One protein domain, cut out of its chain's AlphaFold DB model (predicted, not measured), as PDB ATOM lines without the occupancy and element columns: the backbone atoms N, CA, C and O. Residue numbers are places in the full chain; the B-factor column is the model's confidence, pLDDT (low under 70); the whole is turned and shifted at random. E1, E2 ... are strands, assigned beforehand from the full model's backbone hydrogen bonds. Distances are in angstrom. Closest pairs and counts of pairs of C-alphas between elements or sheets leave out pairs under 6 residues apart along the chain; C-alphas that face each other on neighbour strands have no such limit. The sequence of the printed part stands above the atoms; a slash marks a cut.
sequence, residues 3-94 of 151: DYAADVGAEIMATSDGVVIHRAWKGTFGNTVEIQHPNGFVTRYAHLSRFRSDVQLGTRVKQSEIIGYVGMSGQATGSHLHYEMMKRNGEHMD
ATOM      1  N   ASP A   3      42.221  14.552 -37.512       94.44
ATOM      2  CA  ASP A   3      41.291  14.921 -36.445       94.44
ATOM      3  C   ASP A   3      42.024  15.123 -35.116       94.44
ATOM      4  O   ASP A   3      42.723  14.231 -34.631       94.44
ATOM      5  N   TYR A   4      41.829  16.289 -34.504       92.75
ATOM      6  CA  TYR A   4      42.378  16.634 -33.195       92.75
ATOM      7  C   TYR A   4      41.245  16.767 -32.180       92.75
ATOM      8  O   TYR A   4      40.475  17.729 -32.221       92.75
ATOM      9  N   ALA A   5      41.134  15.800 -31.270       95.31
ATOM     10  CA  ALA A   5      40.171  15.859 -30.176       95.31
ATOM     11  C   ALA A   5      40.508  17.021 -29.231       95.31
ATOM     12  O   ALA A   5      41.651  17.168 -28.799       95.31
ATOM     13  N   ALA A   6      39.509  17.840 -28.916       93.94
ATOM     14  CA  ALA A   6      39.644  18.974 -28.010       93.94
ATOM     15  C   ALA A   6      38.268  19.395 -27.490       93.94
ATOM     16  O   ALA A   6      37.250  19.167 -28.151       93.94
ATOM     17  N   ASP A   7      38.235  20.036 -26.324       96.50
ATOM     18  CA  ASP A   7      36.989  20.515 -25.735       96.50
ATOM     19  C   ASP A   7      36.318  21.581 -26.609       96.50
ATOM     20  O   ASP A   7      36.970  22.369 -27.305       96.50
ATOM     21  N   VAL A   8      34.984  21.629 -26.559       96.56
ATOM     22  CA  VAL A   8      34.214  22.666 -27.252       96.56
ATOM     23  C   VAL A   8      34.668  24.033 -26.751       96.56
ATOM     24  O   VAL A   8      34.696  24.296 -25.552       96.56
ATOM     25  N   GLY A   9      34.985  24.926 -27.683       97.38
ATOM     26  CA  GLY A   9      35.473  26.261 -27.363       97.38
ATOM     27  C   GLY A   9      36.993  26.376 -27.273       97.38
ATOM     28  O   GLY A   9      37.462  27.505 -27.158       97.38
ATOM     29  N   ALA A  10      37.753  25.279 -27.378       97.88
ATOM     30  CA  ALA A  10      39.206  25.349 -27.526       97.88
ATOM     31  C   ALA A  10      39.585  26.192 -28.754       97.88
ATOM     32  O   ALA A  10      38.889  26.182 -29.773       97.88
ATOM     33  N   GLU A  11      40.667  26.953 -28.645       98.50
ATOM     34  CA  GLU A  11      41.094  27.885 -29.685       98.50
ATOM     35  C   GLU A  11      41.644  27.144 -30.903       98.50
ATOM     36  O   GLU A  11      42.434  26.210 -30.784       98.50
ATOM     37  N   ILE A  12      41.235  27.584 -32.092       98.50
ATOM     38  CA  ILE A  12      41.794  27.118 -33.359       98.50
ATOM     39  C   ILE A  12      42.621  28.256 -33.930       98.50
ATOM     40  O   ILE A  12      42.097  29.349 -34.150       98.50
ATOM     41  N   MET A  13      43.892  27.980 -34.195       98.31
ATOM     42  CA  MET A  13      44.846  28.938 -34.743       98.31
ATOM     43  C   MET A  13      45.179  28.623 -36.202       98.31
ATOM     44  O   MET A  13      45.216  27.457 -36.598       98.31
ATOM     45  N   ALA A  14      45.458  29.658 -36.994       97.19
ATOM     46  CA  ALA A  14      45.983  29.493 -38.343       97.19
ATOM     47  C   ALA A  14      47.395  28.884 -38.302       97.19
ATOM     48  O   ALA A  14      48.275  29.362 -37.583       97.19
ATOM     49  N   THR A  15      47.633  27.842 -39.099       94.06
ATOM     50  CA  THR A  15      48.931  27.144 -39.139       94.06
ATOM     51  C   THR A  15      50.033  27.948 -39.834       94.06
ATOM     52  O   THR A  15      51.213  27.700 -39.593       94.06
ATOM     53  N   SER A  16      49.669  28.926 -40.667       93.38
ATOM     54  CA  SER A  16      50.584  29.821 -41.382       93.38
ATOM     55  C   SER A  16      49.862  31.105 -41.804       93.38
ATOM     56  O   SER A  16      48.628  31.147 -41.835       93.38
ATOM     57  N   ASP A  17      50.626  32.134 -42.173       94.88
ATOM     58  CA  ASP A  17      50.115  33.374 -42.757       94.88
ATOM     59  C   ASP A  17      49.240  33.095 -43.982       94.88
ATOM     60  O   ASP A  17      49.549  32.236 -44.815       94.88
ATOM     61  N   GLY A  18      48.156  33.848 -44.145       97.12
ATOM     62  CA  GLY A  18      47.292  33.657 -45.301       97.12
ATOM     63  C   GLY A  18      46.101  34.595 -45.380       97.12
ATOM     64  O   GLY A  18      45.981  35.574 -44.644       97.12
ATOM     65  N   VAL A  19      45.219  34.290 -46.327       98.25
ATOM     66  CA  VAL A  19      43.957  34.995 -46.555       98.25
ATOM     67  C   VAL A  19      42.812  34.010 -46.404       98.25
ATOM     68  O   VAL A  19      42.818  32.951 -47.029       98.25
ATOM     69  N   VAL A  20      41.811  34.363 -45.605       98.56
ATOM     70  CA  VAL A  20      40.586  33.572 -45.473       98.56
ATOM     71  C   VAL A  20      39.834  33.584 -46.803       98.56
ATOM     72  O   VAL A  20      39.362  34.631 -47.246       98.56
ATOM     73  N   ILE A  21      39.697  32.417 -47.428       97.94
ATOM     74  CA  ILE A  21      38.991  32.226 -48.705       97.94
ATOM     75  C   ILE A  21      37.611  31.581 -48.536       97.94
ATOM     76  O   ILE A  21      36.806  31.607 -49.463       97.94
ATOM     77  N   HIS A  22      37.311  31.039 -47.354       98.44
ATOM     78  CA  HIS A  22      35.983  30.547 -46.990       98.44
ATOM     79  C   HIS A  22      35.743  30.749 -45.495       98.44
ATOM     80  O   HIS A  22      36.622  30.466 -44.684       98.44
ATOM     81  N   ARG A  23      34.543  31.207 -45.127       98.31
ATOM     82  CA  ARG A  23      34.079  31.302 -43.734       98.31
ATOM     83  C   ARG A  23      32.559  31.200 -43.689       98.31
ATOM     84  O   ARG A  23      31.858  32.211 -43.689       98.31
ATOM     85  N   ALA A  24      32.054  29.977 -43.682       98.44
ATOM     86  CA  ALA A  24      30.624  29.693 -43.632       98.44
ATOM     87  C   ALA A  24      30.385  28.211 -43.326       98.44
ATOM     88  O   ALA A  24      31.325  27.417 -43.239       98.44
ATOM     89  N   TRP A  25      29.111  27.836 -43.226       98.38
ATOM     90  CA  TRP A  25      28.702  26.437 -43.240       98.38
ATOM     91  C   TRP A  25      29.124  25.747 -44.551       98.38
ATOM     92  O   TRP A  25      28.930  26.311 -45.630       98.38
ATOM     93  N   LYS A  26      29.680  24.531 -44.478       97.56
ATOM     94  CA  LYS A  26      30.153  23.757 -45.637       97.56
ATOM     95  C   LYS A  26      29.750  22.283 -45.548       97.56
ATOM     96  O   LYS A  26      30.555  21.412 -45.243       97.56
ATOM     97  N   GLY A  27      28.486  21.987 -45.852       96.94
ATOM     98  CA  GLY A  27      27.987  20.608 -45.927       96.94
ATOM     99  C   GLY A  27      28.225  19.824 -44.631       96.94
ATOM    100  O   GLY A  27      27.862  20.290 -43.551       96.94
ATOM    101  N   THR A  28      28.847  18.647 -44.740       96.88
ATOM    102  CA  THR A  28      29.173  17.775 -43.600       96.88
ATOM    103  C   THR A  28      30.256  18.351 -42.683       96.88
ATOM    104  O   THR A  28      30.303  17.980 -41.515       96.88
ATOM    105  N   PHE A  29      31.066  19.306 -43.151       97.12
ATOM    106  CA  PHE A  29      32.104  19.962 -42.345       97.12
ATOM    107  C   PHE A  29      31.554  20.981 -41.336       97.12
ATOM    108  O   PHE A  29      32.299  21.477 -40.491       97.12
ATOM    109  N   GLY A  30      30.261  21.320 -41.406       98.38
ATOM    110  CA  GLY A  30      29.660  22.300 -40.503       98.38
ATOM    111  C   GLY A  30      30.244  23.696 -40.700       98.38
ATOM    112  O   GLY A  30      30.516  24.109 -41.828       98.38
ATOM    113  N   ASN A  31      30.448  24.439 -39.613       98.56
ATOM    114  CA  ASN A  31      31.144  25.722 -39.669       98.56
ATOM    115  C   ASN A  31      32.606  25.490 -40.051       98.56
ATOM    116  O   ASN A  31      33.332  24.774 -39.363       98.56
ATOM    117  N   THR A  32      33.030  26.100 -41.154       98.69
ATOM    118  CA  THR A  32      34.350  25.870 -41.740       98.69
ATOM    119  C   THR A  32      35.046  27.183 -42.061       98.69
ATOM    120  O   THR A  32      34.420  28.112 -42.581       98.69
ATOM    121  N   VAL A  33      36.349  27.236 -41.794       98.69
ATOM    122  CA  VAL A  33      37.264  28.267 -42.295       98.69
ATOM    123  C   VAL A  33      38.241  27.613 -43.266       98.69
ATOM    124  O   VAL A  33      38.775  26.547 -42.972       98.69
ATOM    125  N   GLU A  34      38.480  28.238 -44.419       98.38
ATOM    126  CA  GLU A  34      39.586  27.865 -45.308       98.38
ATOM    127  C   GLU A  34      40.501  29.063 -45.530       98.38
ATOM    128  O   GLU A  34      40.025  30.184 -45.742       98.38
ATOM    129  N   ILE A  35      41.810  28.826 -45.493       98.31
ATOM    130  CA  ILE A  35      42.846  29.852 -45.618       98.31
ATOM    131  C   ILE A  35      43.745  29.492 -46.793       98.31
ATOM    132  O   ILE A  35      44.256  28.379 -46.860       98.31
ATOM    133  N   GLN A  36      43.949  30.436 -47.710       97.00
ATOM    134  CA  GLN A  36      44.947  30.337 -48.770       97.00
ATOM    135  C   GLN A  36      46.264  30.961 -48.318       97.00
ATOM    136  O   GLN A  36      46.300  32.119 -47.900       97.00
ATOM    137  N   HIS A  37      47.343  30.200 -48.463       95.00
ATOM    138  CA  HIS A  37      48.686  30.576 -48.047       95.00
ATOM    139  C   HIS A  37      49.555  31.008 -49.246       95.00
ATOM    140  O   HIS A  37      49.318  30.563 -50.376       95.00
ATOM    141  N   PRO A  38      50.587  31.851 -49.034       87.81
ATOM    142  CA  PRO A  38      51.466  32.342 -50.105       87.81
ATOM    143  C   PRO A  38      52.222  31.245 -50.865       87.81
ATOM    144  O   PRO A  38      52.500  31.395 -52.051       87.81
ATOM    145  N   ASN A  39      52.521  30.128 -50.203       83.06
ATOM    146  CA  ASN A  39      53.212  28.968 -50.773       83.06
ATOM    147  C   ASN A  39      52.310  28.077 -51.655       83.06
ATOM    148  O   ASN A  39      52.741  27.020 -52.107       83.06
ATOM    149  N   GLY A  40      51.069  28.494 -51.926       85.75
ATOM    150  CA  GLY A  40      50.153  27.786 -52.824       85.75
ATOM    151  C   GLY A  40      49.337  26.680 -52.155       85.75
ATOM    152  O   GLY A  40      48.593  25.978 -52.847       85.75
ATOM    153  N   PHE A  41      49.427  26.544 -50.831       91.56
ATOM    154  CA  PHE A  41      48.581  25.638 -50.062       91.56
ATOM    155  C   PHE A  41      47.299  26.309 -49.580       91.56
ATOM    156  O   PHE A  41      47.201  27.531 -49.447       91.56
ATOM    157  N   VAL A  42      46.304  25.476 -49.309       96.00
ATOM    158  CA  VAL A  42      45.055  25.834 -48.651       96.00
ATOM    159  C   VAL A  42      44.910  24.951 -47.423       96.00
ATOM    160  O   VAL A  42      45.080  23.737 -47.523       96.00
ATOM    161  N   THR A  43      44.584  25.543 -46.280       97.06
ATOM    162  CA  THR A  43      44.228  24.791 -45.071       97.06
ATOM    163  C   THR A  43      42.747  24.932 -44.761       97.06
ATOM    164  O   THR A  43      42.162  25.993 -44.981       97.06
ATOM    165  N   ARG A  44      42.129  23.854 -44.274       97.94
ATOM    166  CA  ARG A  44      40.720  23.785 -43.867       97.94
ATOM    167  C   ARG A  44      40.631  23.471 -42.382       97.94
ATOM    168  O   ARG A  44      41.294  22.554 -41.911       97.94
ATOM    169  N   TYR A  45      39.749  24.184 -41.695       98.38
ATOM    170  CA  TYR A  45      39.426  24.006 -40.283       98.38
ATOM    171  C   TYR A  45      37.916  23.823 -40.177       98.38
ATOM    172  O   TYR A  45      37.165  24.753 -40.485       98.38
ATOM    173  N   ALA A  46      37.468  22.627 -39.806       98.38
ATOM    174  CA  ALA A  46      36.063  22.229 -39.817       98.38
ATOM    175  C   ALA A  46      35.539  21.860 -38.420       98.38
ATOM    176  O   ALA A  46      36.297  21.755 -37.457       98.38
ATOM    177  N   HIS A  47      34.217  21.695 -38.331       98.50
ATOM    178  CA  HIS A  47      33.457  21.399 -37.110       98.50
ATOM    179  C   HIS A  47      33.497  22.497 -36.039       98.50
ATOM    180  O   HIS A  47      33.217  22.246 -34.867       98.50
ATOM    181  N   LEU A  48      33.756  23.751 -36.426       98.62
ATOM    182  CA  LEU A  48      33.836  24.873 -35.487       98.62
ATOM    183  C   LEU A  48      32.511  25.070 -34.729       98.62
ATOM    184  O   LEU A  48      31.423  25.009 -35.309       98.62
ATOM    185  N   SER A  49      32.577  25.389 -33.439       98.50
ATOM    186  CA  SER A  49      31.401  25.849 -32.685       98.50
ATOM    187  C   SER A  49      31.028  27.271 -33.091       98.50
ATOM    188  O   SER A  49      29.859  27.580 -33.317       98.50
ATOM    189  N   ARG A  50      32.040  28.129 -33.234       98.19
ATOM    190  CA  ARG A  50      31.899  29.528 -33.630       98.19
ATOM    191  C   ARG A  50      33.153  30.026 -34.336       98.19
ATOM    192  O   ARG A  50      34.265  29.562 -34.087       98.19
ATOM    193  N   PHE A  51      32.959  31.026 -35.183       98.62
ATOM    194  CA  PHE A  51      34.045  31.792 -35.780       98.62
ATOM    195  C   PHE A  51      34.544  32.851 -34.795       98.62
ATOM    196  O   PHE A  51      33.779  33.332 -33.951       98.62
ATOM    197  N   ARG A  52      35.803  33.267 -34.931       98.06
ATOM    198  CA  ARG A  52      36.256  34.515 -34.316       98.06
ATOM    199  C   ARG A  52      35.568  35.703 -35.015       98.06
ATOM    200  O   ARG A  52      35.233  35.623 -36.198       98.06
ATOM    201  N   SER A  53      35.255  36.761 -34.272       96.69
ATOM    202  CA  SER A  53      34.362  37.843 -34.728       96.69
ATOM    203  C   SER A  53      34.992  38.787 -35.757       96.69
ATOM    204  O   SER A  53      34.310  39.242 -36.672       96.69
ATOM    205  N   ASP A  54      36.281  39.073 -35.604       95.62
ATOM    206  CA  ASP A  54      37.119  39.913 -36.473       95.62
ATOM    207  C   ASP A  54      37.680  39.153 -37.690       95.62
ATOM    208  O   ASP A  54      38.131  39.769 -38.656       95.62
ATOM    209  N   VAL A  55      37.587  37.821 -37.696       97.62
ATOM    210  CA  VAL A  55      37.984  36.984 -38.833       97.62
ATOM    211  C   VAL A  55      36.789  36.800 -39.761       97.62
ATOM    212  O   VAL A  55      35.797  36.170 -39.396       97.62
ATOM    213  N   GLN A  56      36.881  37.353 -40.971       98.06
ATOM    214  CA  GLN A  56      35.860  37.331 -42.019       98.06
ATOM    215  C   GLN A  56      36.437  36.800 -43.339       98.06
ATOM    216  O   GLN A  56      37.638  36.565 -43.464       98.06
ATOM    217  N   LEU A  57      35.577  36.589 -44.339       98.19
ATOM    218  CA  LEU A  57      36.036  36.294 -45.697       98.19
ATOM    219  C   LEU A  57      36.922  37.444 -46.204       98.19
ATOM    220  O   LEU A  57      36.533  38.605 -46.116       98.19
ATOM    221  N   GLY A  58      38.101  37.121 -46.733       97.88
ATOM    222  CA  GLY A  58      39.092  38.095 -47.192       97.88
ATOM    223  C   GLY A  58      40.015  38.640 -46.097       97.88
ATOM    224  O   GLY A  58      40.981  39.333 -46.425       97.88
ATOM    225  N   THR A  59      39.781  38.318 -44.818       98.19
ATOM    226  CA  THR A  59      40.690  38.704 -43.731       98.19
ATOM    227  C   THR A  59      42.067  38.078 -43.947       98.19
ATOM    228  O   THR A  59      42.187  36.885 -44.234       98.19
ATOM    229  N   ARG A  60      43.115  38.895 -43.801       97.94
ATOM    230  CA  ARG A  60      44.497  38.421 -43.687       97.94
ATOM    231  C   ARG A  60      44.733  37.982 -42.255       97.94
ATOM    232  O   ARG A  60      44.469  38.770 -41.354       97.94
ATOM    233  N   VAL A  61      45.240  36.773 -42.080       97.00
ATOM    234  CA  VAL A  61      45.573  36.218 -40.768       97.00
ATOM    235  C   VAL A  61      47.050  35.877 -40.710       97.00
ATOM    236  O   VAL A  61      47.643  35.498 -41.727       97.00
ATOM    237  N   LYS A  62      47.642  36.034 -39.529       95.88
ATOM    238  CA  LYS A  62      49.011  35.603 -39.244       95.88
ATOM    239  C   LYS A  62      49.039  34.160 -38.749       95.88
ATOM    240  O   LYS A  62      48.049  33.648 -38.224       95.88
ATOM    241  N   GLN A  63      50.197  33.517 -38.857       93.75
ATOM    242  CA  GLN A  63      50.471  32.288 -38.122       93.75
ATOM    243  C   GLN A  63      50.141  32.468 -36.632       93.75
ATOM    244  O   GLN A  63      50.390  33.524 -36.050       93.75
ATOM    245  N   SER A  64      49.559  31.428 -36.031       94.88
ATOM    246  CA  SER A  64      49.118  31.400 -34.630       94.88
ATOM    247  C   SER A  64      47.971  32.359 -34.292       94.88
ATOM    248  O   SER A  64      47.523  32.404 -33.149       94.88
ATOM    249  N   GLU A  65      47.426  33.094 -35.261       97.50
ATOM    250  CA  GLU A  65      46.239  33.907 -35.029       97.50
ATOM    251  C   GLU A  65      45.014  33.006 -34.838       97.50
ATOM    252  O   GLU A  65      44.745  32.122 -35.652       97.50
ATOM    253  N   ILE A  66      44.254  33.228 -33.761       98.56
ATOM    254  CA  ILE A  66      42.997  32.511 -33.515       98.56
ATOM    255  C   ILE A  66      42.016  32.853 -34.639       98.56
ATOM    256  O   ILE A  66      41.790  34.028 -34.911       98.56
ATOM    257  N   ILE A  67      41.394  31.847 -35.248       98.56
ATOM    258  CA  ILE A  67      40.438  31.990 -36.363       98.56
ATOM    259  C   ILE A  67      39.030  31.497 -36.018       98.56
ATOM    260  O   ILE A  67      38.042  31.837 -36.675       98.56
ATOM    261  N   GLY A  68      38.914  30.717 -34.954       98.44
ATOM    262  CA  GLY A  68      37.666  30.115 -34.530       98.44
ATOM    263  C   GLY A  68      37.887  29.208 -33.340       98.44
ATOM    264  O   GLY A  68      38.944  29.236 -32.712       98.44
ATOM    265  N   TYR A  69      36.860  28.431 -33.021       98.69
ATOM    266  CA  TYR A  69      36.855  27.625 -31.812       98.69
ATOM    267  C   TYR A  69      36.248  26.259 -32.085       98.69
ATOM    268  O   TYR A  69      35.267  26.148 -32.829       98.69
ATOM    269  N   VAL A  70      36.836  25.231 -31.479       98.56
ATOM    270  CA  VAL A  70      36.449  23.827 -31.639       98.56
ATOM    271  C   VAL A  70      34.981  23.633 -31.281       98.56
ATOM    272  O   VAL A  70      34.424  24.333 -30.427       98.56
ATOM    273  N   GLY A  71      34.326  22.708 -31.972       98.06
ATOM    274  CA  GLY A  71      32.948  22.335 -31.714       98.06
ATOM    275  C   GLY A  71      32.610  20.951 -32.250       98.06
ATOM    276  O   GLY A  71      33.459  20.072 -32.358       98.06
ATOM    277  N   MET A  72      31.329  20.780 -32.562       97.50
ATOM    278  CA  MET A  72      30.742  19.565 -33.134       97.50
ATOM    279  C   MET A  72      29.748  19.910 -34.250       97.50
ATOM    280  O   MET A  72      28.736  19.236 -34.419       97.50
ATOM    281  N   SER A  73      29.953  21.022 -34.967       97.94
ATOM    282  CA  SER A  73      29.017  21.393 -36.036       97.94
ATOM    283  C   SER A  73      29.173  20.477 -37.254       97.94
ATOM    284  O   SER A  73      30.248  19.944 -37.517       97.94
ATOM    285  N   GLY A  74      28.103  20.308 -38.032       96.38
ATOM    286  CA  GLY A  74      28.097  19.377 -39.161       96.38
ATOM    287  C   GLY A  74      27.994  17.924 -38.702       96.38
ATOM    288  O   GLY A  74      27.268  17.612 -37.762       96.38
ATOM    289  N   GLN A  75      28.695  17.029 -39.390       95.56
ATOM    290  CA  GLN A  75      28.701  15.599 -39.102       95.56
ATOM    291  C   GLN A  75      29.925  15.241 -38.251       95.56
ATOM    292  O   GLN A  75      30.941  14.796 -38.773       95.56
ATOM    293  N   ALA A  76      29.810  15.443 -36.938       91.50
ATOM    294  CA  ALA A  76      30.840  15.124 -35.950       91.50
ATOM    295  C   ALA A  76      30.276  14.193 -34.865       91.50
ATOM    296  O   ALA A  76      29.176  14.411 -34.361       91.50
ATOM    297  N   THR A  77      31.025  13.154 -34.491       91.31
ATOM    298  CA  THR A  77      30.630  12.187 -33.445       91.31
ATOM    299  C   THR A  77      31.031  12.626 -32.036       91.31
ATOM    300  O   THR A  77      30.491  12.123 -31.055       91.31
ATOM    301  N   GLY A  78      31.953  13.580 -31.929       93.56
ATOM    302  CA  GLY A  78      32.457  14.158 -30.688       93.56
ATOM    303  C   GLY A  78      33.211  15.455 -30.973       93.56
ATOM    304  O   GLY A  78      33.432  15.791 -32.138       93.56
ATOM    305  N   SER A  79      33.573  16.204 -29.932       96.00
ATOM    306  CA  SER A  79      34.248  17.499 -30.082       96.00
ATOM    307  C   SER A  79      35.674  17.319 -30.596       96.00
ATOM    308  O   SER A  79      36.499  16.675 -29.948       96.00
ATOM    309  N   HIS A  80      35.943  17.860 -31.782       97.50
ATOM    310  CA  HIS A  80      37.255  17.803 -32.420       97.50
ATOM    311  C   HIS A  80      37.398  18.890 -33.491       97.50
ATOM    312  O   HIS A  80      36.415  19.435 -33.996       97.50
ATOM    313  N   LEU A  81      38.643  19.185 -33.850       97.38
ATOM    314  CA  LEU A  81      38.994  19.907 -35.065       97.38
ATOM    315  C   LEU A  81      39.277  18.894 -36.173       97.38
ATOM    316  O   LEU A  81      40.203  18.099 -36.037       97.38
ATOM    317  N   HIS A  82      38.549  18.985 -37.286       97.56
ATOM    318  CA  HIS A  82      38.950  18.336 -38.533       97.56
ATOM    319  C   HIS A  82      39.799  19.305 -39.356       97.56
ATOM    320  O   HIS A  82      39.317  20.360 -39.785       97.56
ATOM    321  N   TYR A  83      41.068  18.957 -39.552       96.62
ATOM    322  CA  TYR A  83      42.062  19.775 -40.240       96.62
ATOM    323  C   TYR A  83      42.464  19.151 -41.574       96.62
ATOM    324  O   TYR A  83      42.784  17.966 -41.644       96.62
ATOM    325  N   GLU A  84      42.506  19.940 -42.644       95.31
ATOM    326  CA  GLU A  84      43.022  19.473 -43.933       95.31
ATOM    327  C   GLU A  84      44.028  20.442 -44.528       95.31
ATOM    328  O   GLU A  84      43.930  21.653 -44.339       95.31
ATOM    329  N   MET A  85      44.954  19.894 -45.309       93.81
ATOM    330  CA  MET A  85      45.884  20.649 -46.132       93.81
ATOM    331  C   MET A  85      45.741  20.191 -47.580       93.81
ATOM    332  O   MET A  85      45.687  18.996 -47.873       93.81
ATOM    333  N   MET A  86      45.630  21.148 -48.491       93.19
ATOM    334  CA  MET A  86      45.349  20.914 -49.902       93.19
ATOM    335  C   MET A  86      46.262  21.797 -50.750       93.19
ATOM    336  O   MET A  86      46.593  22.920 -50.368       93.19
ATOM    337  N   LYS A  87      46.653  21.332 -51.933       88.31
ATOM    338  CA  LYS A  87      47.218  22.213 -52.963       88.31
ATOM    339  C   LYS A  87      46.117  23.110 -53.529       88.31
ATOM    340  O   LYS A  87      44.930  22.789 -53.469       88.31
ATOM    341  N   ARG A  88      46.498  24.220 -54.168       80.12
ATOM    342  CA  ARG A  88      45.547  25.150 -54.808       80.12
ATOM    343  C   ARG A  88      44.634  24.504 -55.864       80.12
ATOM    344  O   ARG A  88      43.552  25.022 -56.110       80.12
ATOM    345  N   ASN A  89      45.051  23.394 -56.476       81.38
ATOM    346  CA  ASN A  89      44.241  22.619 -57.427       81.38
ATOM    347  C   ASN A  89      43.187  21.713 -56.748       81.38
ATOM    348  O   ASN A  89      42.459  21.018 -57.449       81.38
ATOM    349  N   GLY A  90      43.106  21.709 -55.413       79.31
ATOM    350  CA  GLY A  90      42.174  20.890 -54.638       79.31
ATOM    351  C   GLY A  90      42.698  19.501 -54.263       79.31
ATOM    352  O   GLY A  90      41.985  18.751 -53.602       79.31
ATOM    353  N   GLU A  91      43.924  19.147 -54.653       82.31
ATOM    354  CA  GLU A  91      44.549  17.877 -54.278       82.31
ATOM    355  C   GLU A  91      44.850  17.865 -52.774       82.31
ATOM    356  O   GLU A  91      45.605  18.706 -52.277       82.31
ATOM    357  N   HIS A  92      44.245  16.922 -52.050       83.88
ATOM    358  CA  HIS A  92      44.494  16.734 -50.625       83.88
ATOM    359  C   HIS A  92      45.897  16.176 -50.405       83.88
ATOM    360  O   HIS A  92      46.352  15.297 -51.133       83.88
ATOM    361  N   MET A  93      46.561  16.675 -49.371       78.50
ATOM    362  CA  MET A  93      47.861  16.191 -48.933       78.50
ATOM    363  C   MET A  93      47.740  15.672 -47.508       78.50
ATOM    364  O   MET A  93      46.922  16.173 -46.734       78.50
ATOM    365  N   ASP A  94      48.567  14.690 -47.160       79.19
ATOM    366  CA  ASP A  94      48.764  14.330 -45.762       79.19
ATOM    367  C   ASP A  94      49.542  15.466 -45.079       79.19
ATOM    368  O   ASP A  94      50.718  15.656 -45.400       79.19
TER     369      ASP A  94
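This is residues 3 to 94 of the 151 residues of the protein "M23 family metallopeptidase" of Gemmatimonadetes bacterium (UniProt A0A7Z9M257). A twisted sheet of five strands, E1, E7, E5, E4 and E3, makes a wall, and the small two-stranded sheet of E2 and E6 lies over one of its faces. A long stretch without a named element, residues 49 to 65, wraps from the small sheet to the edge strand E3: residues 50 to 51 pair with E6 and residues 60 to 61 with E3. The printed part has 92 residues, with no named helix and seven named strands, E1 to E7 along the chain; both sheets are antiparallel, and the larger has the order E1 - E7 - E5 - E4 - E3. The class is all strand, with 40 of the 92 residues in named elements, under half. The whole is compact, with a radius of gyration of the C-alphas of 11.9 A and spans of 32 by 28 by 19 A.

E1, residues 3 to 5, begins at C-alpha 3 (41.291, 14.921, -36.445) and is 6.4 A long. E2 is residues 11 to 13, also 6.4 A. E3, residues 18 to 25, measures 20.0 A from C-alpha 18 at (47.292, 33.657, -45.301). E4, residues 31 to 36, measures 17.2 A, and E5, residues 41 to 48, 20.7 A. E6 is residues 66 to 69, 8.0 A. E7, residues 80 to 87, measures 23.3 A and ends at C-alpha 87 (47.218, 22.213, -52.963).

E1 and E3 are the edge strands of the larger sheet. E1 is antiparallel to E7, with N 4 and O 81 2.9 A apart, within hydrogen-bond range. E7 is staggered: it pairs with E1 over residues 80 to 82 and with E5 over residues 82 to 87, where N 44 and O 84 are 2.8 A apart. E3, E4 and E5 form a meander, each strand the antiparallel neighbour of the one before, with hairpins E3 and E4, and E4 and E5. N 21 and O 34 are 2.8 A apart between E3 and E4, N 33 and O 45 2.9 A between E4 and E5. E2 is antiparallel to E6, with N 67 and O 12 at 2.8 A. The closest C-alphas of E5 and E6, those of Leu 48 and Tyr 69, are 5.5 A apart. E3 and E6 are apart.

The two C-alphas farthest apart, those of Pro 38 and Thr 77, are 33.4 A from each other. The printed part has no cut. The link from E5 to E6 is long, with 17 residues. Residues 92 to 93 pair with residues 85 to 86 of E7, antiparallel. The mean pLDDT of the printed part is 95.2, and no printed residue is under 70.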